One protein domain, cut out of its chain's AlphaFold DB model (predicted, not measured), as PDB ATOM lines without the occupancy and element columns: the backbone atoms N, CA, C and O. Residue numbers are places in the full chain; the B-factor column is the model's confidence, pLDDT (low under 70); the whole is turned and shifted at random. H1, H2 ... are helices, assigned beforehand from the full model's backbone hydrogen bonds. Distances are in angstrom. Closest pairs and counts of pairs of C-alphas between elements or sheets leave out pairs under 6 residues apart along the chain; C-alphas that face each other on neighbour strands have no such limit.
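What this domain is: This is residues 10 to 122 of the 400 residues of the protein "Putative E3 ubiquitin-protein ligase HERC2" of Crassostrea gigas (UniProt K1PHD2). What is the shape? A loose, elongated model with two lobes: H1 beside H2, and H6 packed between H4 and H5. What makes it? 113 residues are printed, with six helices, H1 to H6 in order, and no named strand: all helix. How large? The radius of gyration of the C-alphas is 16.8 A, the spans 56 by 29 by 20 A.

How they stand to each other: What meets H1, residues 10 to 26? Its residues 19 to 26 alone touch H2, residues 42 to 50, at a shallow tilt of 22 degrees; the closest C-alphas, Thr 22 and Ile 48, are 6.3 A apart. What meets H6, residues 106 to 117? It touches H4, residues 69 to 77, at a steep tilt of 52 degrees, closest at C-alphas 72 and 112, 5.4 A. H5, residues 88 to 98, touches H6 about perpendicular at 74 degrees, closest at C-alphas 88 and 113, 6.8 A. H3, residues 63 to 66, is close but not clearly touching H6, C-alphas 65 and 107 being closest at 7.4 A. Are the backbones helical? Every O i to N i+4 pair is within hydrogen-bond range in H1, H2, H4, H5 and H6; H3 is too short for one.

Where its parts are: Where does H1 begin? C-alpha 10 is at (8.077, 29.471, 39.253), and H1 is 23.8 A long. Where does H6 end? C-alpha 117 is at (25.066, 25.716, 1.297), and H6 is 16.3 A long.

The domain as a whole: Which links are long? H1 to H2 and H2 to H3; the printed part has no cut. Where is confidence low? Residues 10 to 13 and 80 to 86 have pLDDT under 70.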
ATOM      1  N   ASP A  10       8.270  28.394  40.233       56.53
ATOM      2  CA  ASP A  10       8.077  29.471  39.253       56.53
ATOM      3  C   ASP A  10       9.121  29.389  38.121       56.53
ATOM      4  O   ASP A  10       8.777  29.403  36.942       56.53
ATOM      5  N   HIS A  11      10.393  29.154  38.471       59.25
ATOM      6  CA  HIS A  11      11.494  29.029  37.510       59.25
ATOM      7  C   HIS A  11      11.302  27.858  36.522       59.25
ATOM      8  O   HIS A  11      11.733  27.951  35.369       59.25
ATOM      9  N   TRP A  12      10.655  26.756  36.922       57.66
ATOM     10  CA  TRP A  12      10.333  25.670  35.984       57.66
ATOM     11  C   TRP A  12       9.171  26.031  35.048       57.66
ATOM     12  O   TRP A  12       9.203  25.635  33.883       57.66
ATOM     13  N   GLN A  13       8.192  26.814  35.514       62.28
ATOM     14  CA  GLN A  13       7.096  27.312  34.671       62.28
ATOM     15  C   GLN A  13       7.602  28.333  33.637       62.28
ATOM     16  O   GLN A  13       7.261  28.225  32.458       62.28
ATOM     17  N   ASP A  14       8.486  29.252  34.041       74.19
ATOM     18  CA  ASP A  14       9.140  30.214  33.141       74.19
ATOM     19  C   ASP A  14       9.959  29.517  32.042       74.19
ATOM     20  O   ASP A  14       9.923  29.923  30.877       74.19
ATOM     21  N   VAL A  15      10.685  28.447  32.393       76.56
ATOM     22  CA  VAL A  15      11.468  27.661  31.426       76.56
ATOM     23  C   VAL A  15      10.556  26.915  30.454       76.56
ATOM     24  O   VAL A  15      10.803  26.989  29.252       76.56
ATOM     25  N   ASP A  16       9.497  26.242  30.912       80.50
ATOM     26  CA  ASP A  16       8.582  25.545  29.996       80.50
ATOM     27  C   ASP A  16       7.868  26.528  29.050       80.50
ATOM     28  O   ASP A  16       7.848  26.318  27.836       80.50
ATOM     29  N   HIS A  17       7.400  27.670  29.562       86.25
ATOM     30  CA  HIS A  17       6.818  28.730  28.738       86.25
ATOM     31  C   HIS A  17       7.816  29.273  27.694       86.25
ATOM     32  O   HIS A  17       7.468  29.412  26.517       86.25
ATOM     33  N   LEU A  18       9.079  29.508  28.076       85.25
ATOM     34  CA  LEU A  18      10.142  29.892  27.138       85.25
ATOM     35  C   LEU A  18      10.370  28.821  26.059       85.25
ATOM     36  O   LEU A  18      10.523  29.160  24.880       85.25
ATOM     37  N   LEU A  19      10.365  27.535  26.424       86.56
ATOM     38  CA  LEU A  19      10.498  26.429  25.473       86.56
ATOM     39  C   LEU A  19       9.301  26.352  24.514       86.56
ATOM     40  O   LEU A  19       9.514  26.166  23.316       86.56
ATOM     41  N   GLN A  20       8.069  26.566  24.987       85.12
ATOM     42  CA  GLN A  20       6.870  26.618  24.139       85.12
ATOM     43  C   GLN A  20       6.907  27.794  23.146       85.12
ATOM     44  O   GLN A  20       6.674  27.602  21.947       85.12
ATOM     45  N   VAL A  21       7.251  29.002  23.609       87.31
ATOM     46  CA  VAL A  21       7.340  30.207  22.761       87.31
ATOM     47  C   VAL A  21       8.442  30.062  21.709       87.31
ATOM     48  O   VAL A  21       8.194  30.273  20.519       87.31
ATOM     49  N   THR A  22       9.642  29.636  22.112       89.69
ATOM     50  CA  THR A  22      10.757  29.417  21.174       89.69
ATOM     51  C   THR A  22      10.481  28.277  20.196       89.69
ATOM     52  O   THR A  22      10.856  28.395  19.033       89.69
ATOM     53  N   ARG A  23       9.739  27.233  20.588       85.31
ATOM     54  CA  ARG A  23       9.273  26.178  19.669       85.31
ATOM     55  C   ARG A  23       8.285  26.696  18.627       85.31
ATOM     56  O   ARG A  23       8.274  26.204  17.502       85.31
ATOM     57  N   SER A  24       7.452  27.674  18.980       83.38
ATOM     58  CA  SER A  24       6.518  28.303  18.039       83.38
ATOM     59  C   SER A  24       7.256  29.160  17.002       83.38
ATOM     60  O   SER A  24       7.064  28.987  15.799       83.38
ATOM     61  N   ILE A  25       8.173  30.021  17.462       85.81
ATOM     62  CA  ILE A  25       8.985  30.911  16.610       85.81
ATOM     63  C   ILE A  25       9.977  30.109  15.750       85.81
ATOM     64  O   ILE A  25      10.125  30.376  14.553       85.81
ATOM     65  N   GLY A  26      10.623  29.106  16.352       84.44
ATOM     66  CA  GLY A  26      11.710  28.313  15.778       84.44
ATOM     67  C   GLY A  26      11.308  27.442  14.587       84.44
ATOM     68  O   GLY A  26      12.145  27.167  13.732       84.44
ATOM     69  N   LYS A  27      10.023  27.080  14.463       82.12
ATOM     70  CA  LYS A  27       9.480  26.417  13.262       82.12
ATOM     71  C   LYS A  27       9.739  27.207  11.979       82.12
ATOM     72  O   LYS A  27       9.935  26.612  10.930       82.12
ATOM     73  N   LYS A  28       9.672  28.539  12.064       79.56
ATOM     74  CA  LYS A  28       9.686  29.444  10.906       79.56
ATOM     75  C   LYS A  28      10.967  30.293  10.816       79.56
ATOM     76  O   LYS A  28      11.235  30.843   9.755       79.56
ATOM     77  N   ASN A  29      11.774  30.371  11.882       82.75
ATOM     78  CA  ASN A  29      12.946  31.251  11.975       82.75
ATOM     79  C   ASN A  29      14.130  30.558  12.686       82.75
ATOM     80  O   ASN A  29      13.891  29.848  13.667       82.75
ATOM     81  N   PRO A  30      15.391  30.821  12.298       87.25
ATOM     82  CA  PRO A  30      16.558  30.393  13.069       87.25
ATOM     83  C   PRO A  30      16.643  31.135  14.407       87.25
ATOM     84  O   PRO A  30      16.580  32.366  14.451       87.25
ATOM     85  N   ILE A  31      16.845  30.397  15.500       91.25
ATOM     86  CA  ILE A  31      17.135  30.963  16.820       91.25
ATOM     87  C   ILE A  31      18.613  30.722  17.135       91.25
ATOM     88  O   ILE A  31      19.084  29.586  17.220       91.25
ATOM     89  N   PHE A  32      19.350  31.819  17.301       91.50
ATOM     90  CA  PHE A  32      20.773  31.805  17.621       91.50
ATOM     91  C   PHE A  32      20.976  32.092  19.109       91.50
ATOM     92  O   PHE A  32      20.507  33.107  19.624       91.50
ATOM     93  N   CYS A  33      21.684  31.201  19.798       93.25
ATOM     94  CA  CYS A  33      21.866  31.264  21.247       93.25
ATOM     95  C   CYS A  33      23.302  31.672  21.596       93.25
ATOM     96  O   CYS A  33      24.233  30.919  21.322       93.25
ATOM     97  N   ILE A  34      23.488  32.824  22.246       93.25
ATOM     98  CA  ILE A  34      24.786  33.244  22.806       93.25
ATOM     99  C   ILE A  34      24.769  32.958  24.319       93.25
ATOM    100  O   ILE A  34      23.983  33.587  25.032       93.25
ATOM    101  N   PRO A  35      25.601  32.038  24.845       92.12
ATOM    102  CA  PRO A  35      25.664  31.769  26.280       92.12
ATOM    103  C   PRO A  35      26.279  32.955  27.032       92.12
ATOM    104  O   PRO A  35      27.393  33.374  26.725       92.12
ATOM    105  N   VAL A  36      25.578  33.496  28.032       86.31
ATOM    106  CA  VAL A  36      26.028  34.667  28.808       86.31
ATOM    107  C   VAL A  36      25.935  34.439  30.318       86.31
ATOM    108  O   VAL A  36      25.112  33.666  30.803       86.31
ATOM    109  N   GLY A  37      26.778  35.143  31.078       86.38
ATOM    110  CA  GLY A  37      26.870  35.016  32.535       86.38
ATOM    111  C   GLY A  37      27.890  33.969  33.000       86.38
ATOM    112  O   GLY A  37      28.668  33.441  32.212       86.38
ATOM    113  N   ARG A  38      27.922  33.703  34.314       83.69
ATOM    114  CA  ARG A  38      28.922  32.812  34.945       83.69
ATOM    115  C   ARG A  38      28.591  31.319  34.849       83.69
ATOM    116  O   ARG A  38      29.489  30.504  35.002       83.69
ATOM    117  N   ASN A  39      27.318  30.979  34.654       85.94
ATOM    118  CA  ASN A  39      26.827  29.607  34.540       85.94
ATOM    119  C   ASN A  39      25.563  29.592  33.656       85.94
ATOM    120  O   ASN A  39      24.453  29.536  34.191       85.94
ATOM    121  N   PRO A  40      25.697  29.759  32.326       86.50
ATOM    122  CA  PRO A  40      24.558  29.707  31.413       86.50
ATOM    123  C   PRO A  40      23.925  28.309  31.417       86.50
ATOM    124  O   PRO A  40      24.632  27.302  31.456       86.50
ATOM    125  N   ASN A  41      22.594  28.235  31.332       88.44
ATOM    126  CA  ASN A  41      21.886  26.963  31.177       88.44
ATOM    127  C   ASN A  41      22.053  26.446  29.737       88.44
ATOM    128  O   ASN A  41      21.210  26.689  28.870       88.44
ATOM    129  N   MET A  42      23.170  25.756  29.491       88.94
ATOM    130  CA  MET A  42      23.513  25.201  28.181       88.94
ATOM    131  C   MET A  42      22.423  24.268  27.655       88.94
ATOM    132  O   MET A  42      22.016  24.436  26.516       88.94
ATOM    133  N   THR A  43      21.855  23.391  28.488       88.75
ATOM    134  CA  THR A  43      20.800  22.452  28.077       88.75
ATOM    135  C   THR A  43      19.571  23.160  27.498       88.75
ATOM    136  O   THR A  43      19.044  22.737  26.470       88.75
ATOM    137  N   SER A  44      19.130  24.275  28.094       87.50
ATOM    138  CA  SER A  44      18.046  25.081  27.516       87.50
ATOM    139  C   SER A  44      18.466  25.789  26.222       87.50
ATOM    140  O   SER A  44      17.679  25.828  25.283       87.50
ATOM    141  N   LEU A  45      19.688  26.321  26.130       90.94
ATOM    142  CA  LEU A  45      20.177  27.009  24.922       90.94
ATOM    143  C   LEU A  45      20.397  26.048  23.737       90.94
ATOM    144  O   LEU A  45      20.083  26.394  22.594       90.94
ATOM    145  N   GLU A  46      20.896  24.845  24.013       89.69
ATOM    146  CA  GLU A  46      21.046  23.730  23.073       89.69
ATOM    147  C   GLU A  46      19.675  23.303  22.553       89.69
ATOM    148  O   GLU A  46      19.460  23.299  21.344       89.69
ATOM    149  N   PHE A  47      18.709  23.054  23.445       89.31
ATOM    150  CA  PHE A  47      17.348  22.692  23.052       89.31
ATOM    151  C   PHE A  47      16.669  23.792  22.218       89.31
ATOM    152  O   PHE A  47      16.106  23.499  21.166       89.31
ATOM    153  N   ILE A  48      16.753  25.060  22.647       90.88
ATOM    154  CA  ILE A  48      16.143  26.214  21.957       90.88
ATOM    155  C   ILE A  48      16.715  26.402  20.546       90.88
ATOM    156  O   ILE A  48      15.952  26.635  19.610       90.88
ATOM    157  N   SER A  49      18.038  26.295  20.384       91.12
ATOM    158  CA  SER A  49      18.673  26.444  19.069       91.12
ATOM    159  C   SER A  49      18.430  25.222  18.177       91.12
ATOM    160  O   SER A  49      18.033  25.398  17.024       91.12
ATOM    161  N   ALA A  50      18.556  24.000  18.706       85.69
ATOM    162  CA  ALA A  50      18.351  22.758  17.954       85.69
ATOM    163  C   ALA A  50      16.893  22.528  17.515       85.69
ATOM    164  O   ALA A  50      16.670  21.929  16.466       85.69
ATOM    165  N   GLN A  51      15.896  23.028  18.258       85.56
ATOM    166  CA  GLN A  51      14.488  22.972  17.834       85.56
ATOM    167  C   GLN A  51      14.102  24.044  16.794       85.56
ATOM    168  O   GLN A  51      12.929  24.132  16.426       85.56
ATOM    169  N   SER A  52      15.048  24.881  16.350       88.06
ATOM    170  CA  SER A  52      14.795  25.985  15.417       88.06
ATOM    171  C   SER A  52      15.448  25.771  14.050       88.06
ATOM    172  O   SER A  52      16.592  25.317  13.945       88.06
ATOM    173  N   ARG A  53      14.728  26.124  12.981       82.12
ATOM    174  CA  ARG A  53      15.158  25.959  11.587       82.12
ATOM    175  C   ARG A  53      16.429  26.769  11.316       82.12
ATOM    176  O   ARG A  53      16.370  27.982  11.180       82.12
ATOM    177  N   GLY A  54      17.581  26.099  11.245       82.81
ATOM    178  CA  GLY A  54      18.880  26.742  10.990       82.81
ATOM    179  C   GLY A  54      19.547  27.407  12.201       82.81
ATOM    180  O   GLY A  54      20.546  28.108  12.016       82.81
ATOM    181  N   GLY A  55      19.028  27.192  13.416       88.75
ATOM    182  CA  GLY A  55      19.632  27.693  14.651       88.75
ATOM    183  C   GLY A  55      20.992  27.067  14.972       88.75
ATOM    184  O   GLY A  55      21.329  25.975  14.508       88.75
ATOM    185  N   LYS A  56      21.786  27.782  15.776       89.94
ATOM    186  CA  LYS A  56      23.055  27.308  16.353       89.94
ATOM    187  C   LYS A  56      23.397  28.074  17.632       89.94
ATOM    188  O   LYS A  56      22.936  29.200  17.836       89.94
ATOM    189  N   ILE A  57      24.221  27.469  18.484       92.44
ATOM    190  CA  ILE A  57      24.917  28.202  19.545       92.44
ATOM    191  C   ILE A  57      26.066  28.989  18.909       92.44
ATOM    192  O   ILE A  57      26.743  28.488  18.016       92.44
ATOM    193  N   VAL A  58      26.258  30.224  19.362       91.12
ATOM    194  CA  VAL A  58      27.323  31.135  18.924       91.12
ATOM    195  C   VAL A  58      28.219  31.411  20.126       91.12
ATOM    196  O   VAL A  58      27.730  31.856  21.171       91.12
ATOM    197  N   CYS A  59      29.524  31.150  20.022       88.50
ATOM    198  CA  CYS A  59      30.428  31.394  21.143       88.50
ATOM    199  C   CYS A  59      30.596  32.901  21.400       88.50
ATOM    200  O   CYS A  59      30.570  33.724  20.486       88.50
ATOM    201  N   VAL A  60      30.827  33.289  22.659       87.12
ATOM    202  CA  VAL A  60      30.980  34.710  23.046       87.12
ATOM    203  C   VAL A  60      32.153  35.386  22.317       87.12
ATOM    204  O   VAL A  60      32.081  36.565  21.983       87.12
ATOM    205  N   SER A  61      33.206  34.625  22.005       87.31
ATOM    206  CA  SER A  61      34.333  35.039  21.157       87.31
ATOM    207  C   SER A  61      33.932  35.369  19.713       87.31
ATOM    208  O   SER A  61      34.539  36.236  19.087       87.31
ATOM    209  N   GLU A  62      32.905  34.703  19.190       86.88
ATOM    210  CA  GLU A  62      32.430  34.802  17.805       86.88
ATOM    211  C   GLU A  62      31.295  35.821  17.651       86.88
ATOM    212  O   GLU A  62      31.043  36.295  16.546       86.88
ATOM    213  N   ALA A  63      30.645  36.222  18.750       87.31
ATOM    214  CA  ALA A  63      29.512  37.151  18.756       87.31
ATOM    215  C   ALA A  63      29.777  38.464  17.984       87.31
ATOM    216  O   ALA A  63      28.859  39.039  17.399       87.31
ATOM    217  N   ARG A  64      31.038  38.924  17.918       88.06
ATOM    218  CA  ARG A  64      31.440  40.105  17.128       88.06
ATOM    219  C   ARG A  64      31.428  39.865  15.613       88.06
ATOM    220  O   ARG A  64      31.136  40.797  14.870       88.06
ATOM    221  N   GLN A  65      31.741  38.652  15.160       91.56
ATOM    222  CA  GLN A  65      31.571  38.251  13.761       91.56
ATOM    223  C   GLN A  65      30.092  37.978  13.475       91.56
ATOM    224  O   GLN A  65      29.563  38.476  12.487       91.56
ATOM    225  N   PHE A  66      29.394  37.296  14.387       90.12
ATOM    226  CA  PHE A  66      27.963  37.021  14.256       90.12
ATOM    227  C   PHE A  66      27.103  38.299  14.153       90.12
ATOM    228  O   PHE A  66      26.091  38.310  13.461       90.12
ATOM    229  N   ALA A  67      27.542  39.424  14.729       89.12
ATOM    230  CA  ALA A  67      26.910  40.731  14.522       89.12
ATOM    231  C   ALA A  67      26.899  41.210  13.048       89.12
ATOM    232  O   ALA A  67      26.084  42.062  12.698       89.12
ATOM    233  N   LYS A  68      27.763  40.667  12.175       90.88
ATOM    234  CA  LYS A  68      27.725  40.875  10.715       90.88
ATOM    235  C   LYS A  68      26.852  39.856   9.972       90.88
ATOM    236  O   LYS A  68      26.592  40.049   8.784       90.88
ATOM    237  N   TYR A  69      26.439  38.762  10.617       88.62
ATOM    238  CA  TYR A  69      25.855  37.589   9.952       88.62
ATOM    239  C   TYR A  69      24.590  37.943   9.158       88.62
ATOM    240  O   TYR A  69      24.364  37.392   8.089       88.62
ATOM    241  N   SER A  70      23.819  38.941   9.601       88.25
ATOM    242  CA  SER A  70      22.687  39.517   8.857       88.25
ATOM    243  C   SER A  70      23.079  40.110   7.495       88.25
ATOM    244  O   SER A  70      22.404  39.863   6.499       88.25
ATOM    245  N   HIS A  71      24.189  40.845   7.420       89.31
ATOM    246  CA  HIS A  71      24.707  41.407   6.170       89.31
ATOM    247  C   HIS A  71      25.377  40.330   5.297       89.31
ATOM    248  O   HIS A  71      25.361  40.417   4.068       89.31
ATOM    249  N   ASN A  72      25.900  39.263   5.910       91.06
ATOM    250  CA  ASN A  72      26.371  38.076   5.194       91.06
ATOM    251  C   ASN A  72      25.181  37.265   4.620       91.06
ATOM    252  O   ASN A  72      25.261  36.831   3.472       91.06
ATOM    253  N   ILE A  73      24.036  37.184   5.317       87.38
ATOM    254  CA  ILE A  73      22.764  36.635   4.794       87.38
ATOM    255  C   ILE A  73      22.247  37.464   3.613       87.38
ATOM    256  O   ILE A  73      21.922  36.901   2.571       87.38
ATOM    257  N   GLU A  74      22.208  38.791   3.742       86.56
ATOM    258  CA  GLU A  74      21.815  39.697   2.653       86.56
ATOM    259  C   GLU A  74      22.729  39.536   1.425       86.56
ATOM    260  O   GLU A  74      22.271  39.493   0.284       86.56
ATOM    261  N   THR A  75      24.034  39.378   1.648       88.19
ATOM    262  CA  THR A  75      24.994  39.136   0.563       88.19
ATOM    263  C   THR A  75      24.746  37.783  -0.108       88.19
ATOM    264  O   THR A  75      24.767  37.703  -1.333       88.19
ATOM    265  N   ALA A  76      24.476  36.736   0.678       86.94
ATOM    266  CA  ALA A  76      24.199  35.386   0.196       86.94
ATOM    267  C   ALA A  76      22.873  35.284  -0.582       86.94
ATOM    268  O   ALA A  76      22.816  34.595  -1.602       86.94
ATOM    269  N   SER A  77      21.813  35.982  -0.152       82.69
ATOM    270  CA  SER A  77      20.513  35.964  -0.841       82.69
ATOM    271  C   SER A  77      20.588  36.602  -2.232       82.69
ATOM    272  O   SER A  77      19.938  36.127  -3.165       82.69
ATOM    273  N   MET A  78      21.459  37.603  -2.409       82.75
ATOM    274  CA  MET A  78      21.751  38.199  -3.713       82.75
ATOM    275  C   MET A  78      22.492  37.261  -4.683       82.75
ATOM    276  O   MET A  78      22.590  37.607  -5.866       82.75
ATOM    277  N   LEU A  79      23.024  36.113  -4.250       80.31
ATOM    278  CA  LEU A  79      23.721  35.173  -5.131       80.31
ATOM    279  C   LEU A  79      22.742  34.173  -5.771       80.31
ATOM    280  O   LEU A  79      22.031  33.417  -5.102       80.31
ATOM    281  N   SER A  80      22.712  34.171  -7.104       61.91
ATOM    282  CA  SER A  80      21.831  33.333  -7.918       61.91
ATOM    283  C   SER A  80      22.549  32.063  -8.386       61.91
ATOM    284  O   SER A  80      23.363  32.118  -9.310       61.91
ATOM    285  N   PHE A  81      22.201  30.920  -7.795       62.12
ATOM    286  CA  PHE A  81      22.700  29.596  -8.179       62.12
ATOM    287  C   PHE A  81      21.552  28.631  -8.474       62.12
ATOM    288  O   PHE A  81      20.429  28.823  -8.008       62.12
ATOM    289  N   LYS A  82      21.865  27.562  -9.210       54.00
ATOM    290  CA  LYS A  82      21.096  26.313  -9.214       54.00
ATOM    291  C   LYS A  82      21.961  25.247  -8.546       54.00
ATOM    292  O   LYS A  82      23.162  25.224  -8.811       54.00
ATOM    293  N   TYR A  83      21.355  24.411  -7.706       46.38
ATOM    294  CA  TYR A  83      22.044  23.342  -6.980       46.38
ATOM    295  C   TYR A  83      22.800  22.413  -7.938       46.38
ATOM    296  O   TYR A  83      22.183  21.820  -8.822       46.38
ATOM    297  N   ASP A  84      24.111  22.267  -7.739       46.12
ATOM    298  CA  ASP A  84      24.873  21.092  -8.175       46.12
ATOM    299  C   ASP A  84      26.198  21.011  -7.397       46.12
ATOM    300  O   ASP A  84      26.816  22.037  -7.115       46.12
ATOM    301  N   ASN A  85      26.630  19.797  -7.059       48.28
ATOM    302  CA  ASN A  85      27.340  19.454  -5.816       48.28
ATOM    303  C   ASN A  85      28.848  19.824  -5.762       48.28
ATOM    304  O   ASN A  85      29.694  18.979  -5.463       48.28
ATOM    305  N   ASN A  86      29.209  21.071  -6.090       55.34
ATOM    306  CA  ASN A  86      30.572  21.610  -5.964       55.34
ATOM    307  C   ASN A  86      30.568  23.153  -5.849       55.34
ATOM    308  O   ASN A  86      30.986  23.874  -6.761       55.34
ATOM    309  N   ASP A  87      30.027  23.673  -4.742       70.38
ATOM    310  CA  ASP A  87      29.607  25.078  -4.654       70.38
ATOM    311  C   ASP A  87      30.687  26.098  -4.257       70.38
ATOM    312  O   ASP A  87      30.571  27.252  -4.664       70.38
ATOM    313  N   ARG A  88      31.738  25.746  -3.495       83.06
ATOM    314  CA  ARG A  88      32.637  26.763  -2.886       83.06
ATOM    315  C   ARG A  88      33.268  27.707  -3.917       83.06
ATOM    316  O   ARG A  88      33.138  28.921  -3.782       83.06
ATOM    317  N   GLU A  89      33.877  27.173  -4.973       82.69
ATOM    318  CA  GLU A  89      34.485  27.997  -6.033       82.69
ATOM    319  C   GLU A  89      33.443  28.787  -6.841       82.69
ATOM    320  O   GLU A  89      33.713  29.904  -7.283       82.69
ATOM    321  N   ARG A  90      32.218  28.261  -6.993       79.69
ATOM    322  CA  ARG A  90      31.105  28.972  -7.647       79.69
ATOM    323  C   ARG A  90      30.610  30.144  -6.798       79.69
ATOM    324  O   ARG A  90      30.383  31.223  -7.345       79.69
ATOM    325  N   ILE A  91      30.507  29.959  -5.480       85.12
ATOM    326  CA  ILE A  91      30.160  31.009  -4.514       85.12
ATOM    327  C   ILE A  91      31.216  32.117  -4.541       85.12
ATOM    328  O   ILE A  91      30.866  33.281  -4.737       85.12
ATOM    329  N   LEU A  92      32.502  31.763  -4.446       86.62
ATOM    330  CA  LEU A  92      33.613  32.724  -4.491       86.62
ATOM    331  C   LEU A  92      33.683  33.480  -5.830       86.62
ATOM    332  O   LEU A  92      33.802  34.705  -5.837       86.62
ATOM    333  N   THR A  93      33.523  32.783  -6.960       84.81
ATOM    334  CA  THR A  93      33.489  33.407  -8.297       84.81
ATOM    335  C   THR A  93      32.308  34.373  -8.435       84.81
ATOM    336  O   THR A  93      32.464  35.483  -8.937       84.81
ATOM    337  N   SER A  94      31.119  33.987  -7.966       85.69
ATOM    338  CA  SER A  94      29.920  34.830  -8.036       85.69
ATOM    339  C   SER A  94      30.009  36.054  -7.122       85.69
ATOM    340  O   SER A  94      29.625  37.145  -7.541       85.69
ATOM    341  N   LEU A  95      30.583  35.907  -5.921       88.25
ATOM    342  CA  LEU A  95      30.897  37.022  -5.024       88.25
ATOM    343  C   LEU A  95      31.825  38.035  -5.699       88.25
ATOM    344  O   LEU A  95      31.498  39.220  -5.726       88.25
ATOM    345  N   ALA A  96      32.928  37.574  -6.296       86.94
ATOM    346  CA  ALA A  96      33.873  38.435  -7.006       86.94
ATOM    347  C   ALA A  96      33.228  39.142  -8.214       86.94
ATOM    348  O   ALA A  96      33.432  40.337  -8.413       86.94
ATOM    349  N   CYS A  97      32.398  38.437  -8.991       82.88
ATOM    350  CA  CYS A  97      31.685  39.018 -10.131       82.88
ATOM    351  C   CYS A  97      30.583  40.015  -9.729       82.88
ATOM    352  O   CYS A  97      30.334  40.967 -10.467       82.88
ATOM    353  N   LYS A  98      29.891  39.799  -8.600       87.06
ATOM    354  CA  LYS A  98      28.754  40.636  -8.172       87.06
ATOM    355  C   LYS A  98      29.152  41.796  -7.257       87.06
ATOM    356  O   LYS A  98      28.466  42.816  -7.250       87.06
ATOM    357  N   PHE A  99      30.250  41.664  -6.518       90.31
ATOM    358  CA  PHE A  99      30.735  42.667  -5.568       90.31
ATOM    359  C   PHE A  99      32.251  42.935  -5.728       90.31
ATOM    360  O   PHE A  99      32.984  42.824  -4.745       90.31
ATOM    361  N   PRO A 100      32.746  43.306  -6.929       87.44
ATOM    362  CA  PRO A 100      34.187  43.413  -7.210       87.44
ATOM    363  C   PRO A 100      34.931  44.418  -6.315       87.44
ATOM    364  O   PRO A 100      36.085  44.195  -5.966       87.44
ATOM    365  N   GLU A 101      34.258  45.491  -5.887       90.31
ATOM    366  CA  GLU A 101      34.818  46.532  -5.009       90.31
ATOM    367  C   GLU A 101      34.763  46.177  -3.506       90.31
ATOM    368  O   GLU A 101      35.181  46.970  -2.658       90.31
ATOM    369  N   ARG A 102      34.198  45.019  -3.127       89.75
ATOM    370  CA  ARG A 102      33.922  44.671  -1.723       89.75
ATOM    371  C   ARG A 102      34.898  43.622  -1.200       89.75
ATOM    372  O   ARG A 102      34.847  42.453  -1.566       89.75
ATOM    373  N   VAL A 103      35.740  44.034  -0.254       90.00
ATOM    374  CA  VAL A 103      36.641  43.128   0.469       90.00
ATOM    375  C   VAL A 103      35.865  42.365   1.547       90.00
ATOM    376  O   VAL A 103      35.279  42.968   2.445       90.00
ATOM    377  N   PHE A 104      35.898  41.036   1.477       90.81
ATOM    378  CA  PHE A 104      35.364  40.127   2.493       90.81
ATOM    379  C   PHE A 104      36.513  39.550   3.330       90.81
ATOM    380  O   PHE A 104      37.565  39.221   2.780       90.81
ATOM    381  N   THR A 105      36.335  39.399   4.647       93.62
ATOM    382  CA  THR A 105      37.293  38.621   5.456       93.62
ATOM    383  C   THR A 105      37.036  37.122   5.300       93.62
ATOM    384  O   THR A 105      35.944  36.719   4.909       93.62
ATOM    385  N   GLU A 106      38.007  36.275   5.651       92.38
ATOM    386  CA  GLU A 106      37.838  34.813   5.605       92.38
ATOM    387  C   GLU A 106      36.622  34.326   6.417       92.38
ATOM    388  O   GLU A 106      35.904  33.427   5.980       92.38
ATOM    389  N   MET A 107      36.333  34.969   7.555       90.38
ATOM    390  CA  MET A 107      35.128  34.688   8.341       90.38
ATOM    391  C   MET A 107      33.845  35.085   7.600       90.38
ATOM    392  O   MET A 107      32.889  34.319   7.606       90.38
ATOM    393  N   ASP A 108      33.833  36.231   6.908       92.31
ATOM    394  CA  ASP A 108      32.670  36.654   6.111       92.31
ATOM    395  C   ASP A 108      32.428  35.708   4.927       92.31
ATOM    396  O   ASP A 108      31.287  35.378   4.618       92.31
ATOM    397  N   LEU A 109      33.499  35.224   4.287       92.06
ATOM    398  CA  LEU A 109      33.406  34.222   3.224       92.06
ATOM    399  C   LEU A 109      32.866  32.888   3.751       92.06
ATOM    400  O   LEU A 109      31.996  32.297   3.116       92.06
ATOM    401  N   ASN A 110      33.348  32.417   4.904       90.94
ATOM    402  CA  ASN A 110      32.874  31.166   5.497       90.94
ATOM    403  C   ASN A 110      31.413  31.276   5.986       90.94
ATOM    404  O   ASN A 110      30.653  30.339   5.749       90.94
ATOM    405  N   ASP A 111      30.992  32.419   6.548       90.75
ATOM    406  CA  ASP A 111      29.577  32.711   6.845       90.75
ATOM    407  C   ASP A 111      28.718  32.610   5.573       90.75
ATOM    408  O   ASP A 111      27.740  31.864   5.537       90.75
ATOM    409  N   ILE A 112      29.087  33.342   4.512       90.19
ATOM    410  CA  ILE A 112      28.327  33.376   3.249       90.19
ATOM    411  C   ILE A 112      28.248  31.979   2.623       90.19
ATOM    412  O   ILE A 112      27.187  31.591   2.137       90.19
ATOM    413  N   ILE A 113      29.332  31.201   2.667       88.19
ATOM    414  CA  ILE A 113      29.349  29.823   2.164       88.19
ATOM    415  C   ILE A 113      28.426  28.921   2.997       88.19
ATOM    416  O   ILE A 113      27.646  28.179   2.404       88.19
ATOM    417  N   GLU A 114      28.434  29.008   4.335       87.19
ATOM    418  CA  GLU A 114      27.489  28.254   5.175       87.19
ATOM    419  C   GLU A 114      26.034  28.613   4.832       87.19
ATOM    420  O   GLU A 114      25.198  27.723   4.661       87.19
ATOM    421  N   ILE A 115      25.732  29.905   4.684       86.94
ATOM    422  CA  ILE A 115      24.385  30.395   4.368       86.94
ATOM    423  C   ILE A 115      23.941  29.929   2.975       86.94
ATOM    424  O   ILE A 115      22.809  29.473   2.822       86.94
ATOM    425  N   CYS A 116      24.817  29.983   1.965       83.50
ATOM    426  CA  CYS A 116      24.521  29.488   0.618       83.50
ATOM    427  C   CYS A 116      24.322  27.964   0.587       83.50
ATOM    428  O   CYS A 116      23.339  27.501   0.012       83.50
ATOM    429  N   SER A 117      25.191  27.182   1.235       82.69
ATOM    430  CA  SER A 117      25.066  25.716   1.297       82.69
ATOM    431  C   SER A 117      23.884  25.234   2.150       82.69
ATOM    432  O   SER A 117      23.498  24.070   2.051       82.69
ATOM    433  N   ARG A 118      23.298  26.109   2.977       79.94
ATOM    434  CA  ARG A 118      22.128  25.841   3.832       79.94
ATOM    435  C   ARG A 118      20.946  26.763   3.496       79.94
ATOM    436  O   ARG A 118      20.148  27.074   4.379       79.94
ATOM    437  N   LYS A 119      20.828  27.220   2.240       76.81
ATOM    438  CA  LYS A 119      19.880  28.275   1.825       76.81
ATOM    439  C   LYS A 119      18.431  27.993   2.245       76.81
ATOM    440  O   LYS A 119      17.787  28.881   2.799       76.81
ATOM    441  N   SER A 120      17.965  26.752   2.107       72.25
ATOM    442  CA  SER A 120      16.622  26.302   2.519       72.25
ATOM    443  C   SER A 120      16.329  26.412   4.026       72.25
ATOM    444  O   SER A 120      15.172  26.327   4.428       72.25
ATOM    445  N   LEU A 121      17.328  26.678   4.882       75.19
ATOM    446  CA  LEU A 121      17.138  26.996   6.308       75.19
ATOM    447  C   LEU A 121      17.027  28.505   6.594       75.19
ATOM    448  O   LEU A 121      16.641  28.886   7.697       75.19
ATOM    449  N   TYR A 122      17.367  29.356   5.621       73.00
ATOM    450  CA  TYR A 122      17.432  30.815   5.769       73.00
ATOM    451  C   TYR A 122      16.484  31.582   4.831       73.00
ATOM    452  O   TYR A 122      16.312  32.787   5.005       73.00
TER     453      TYR A 122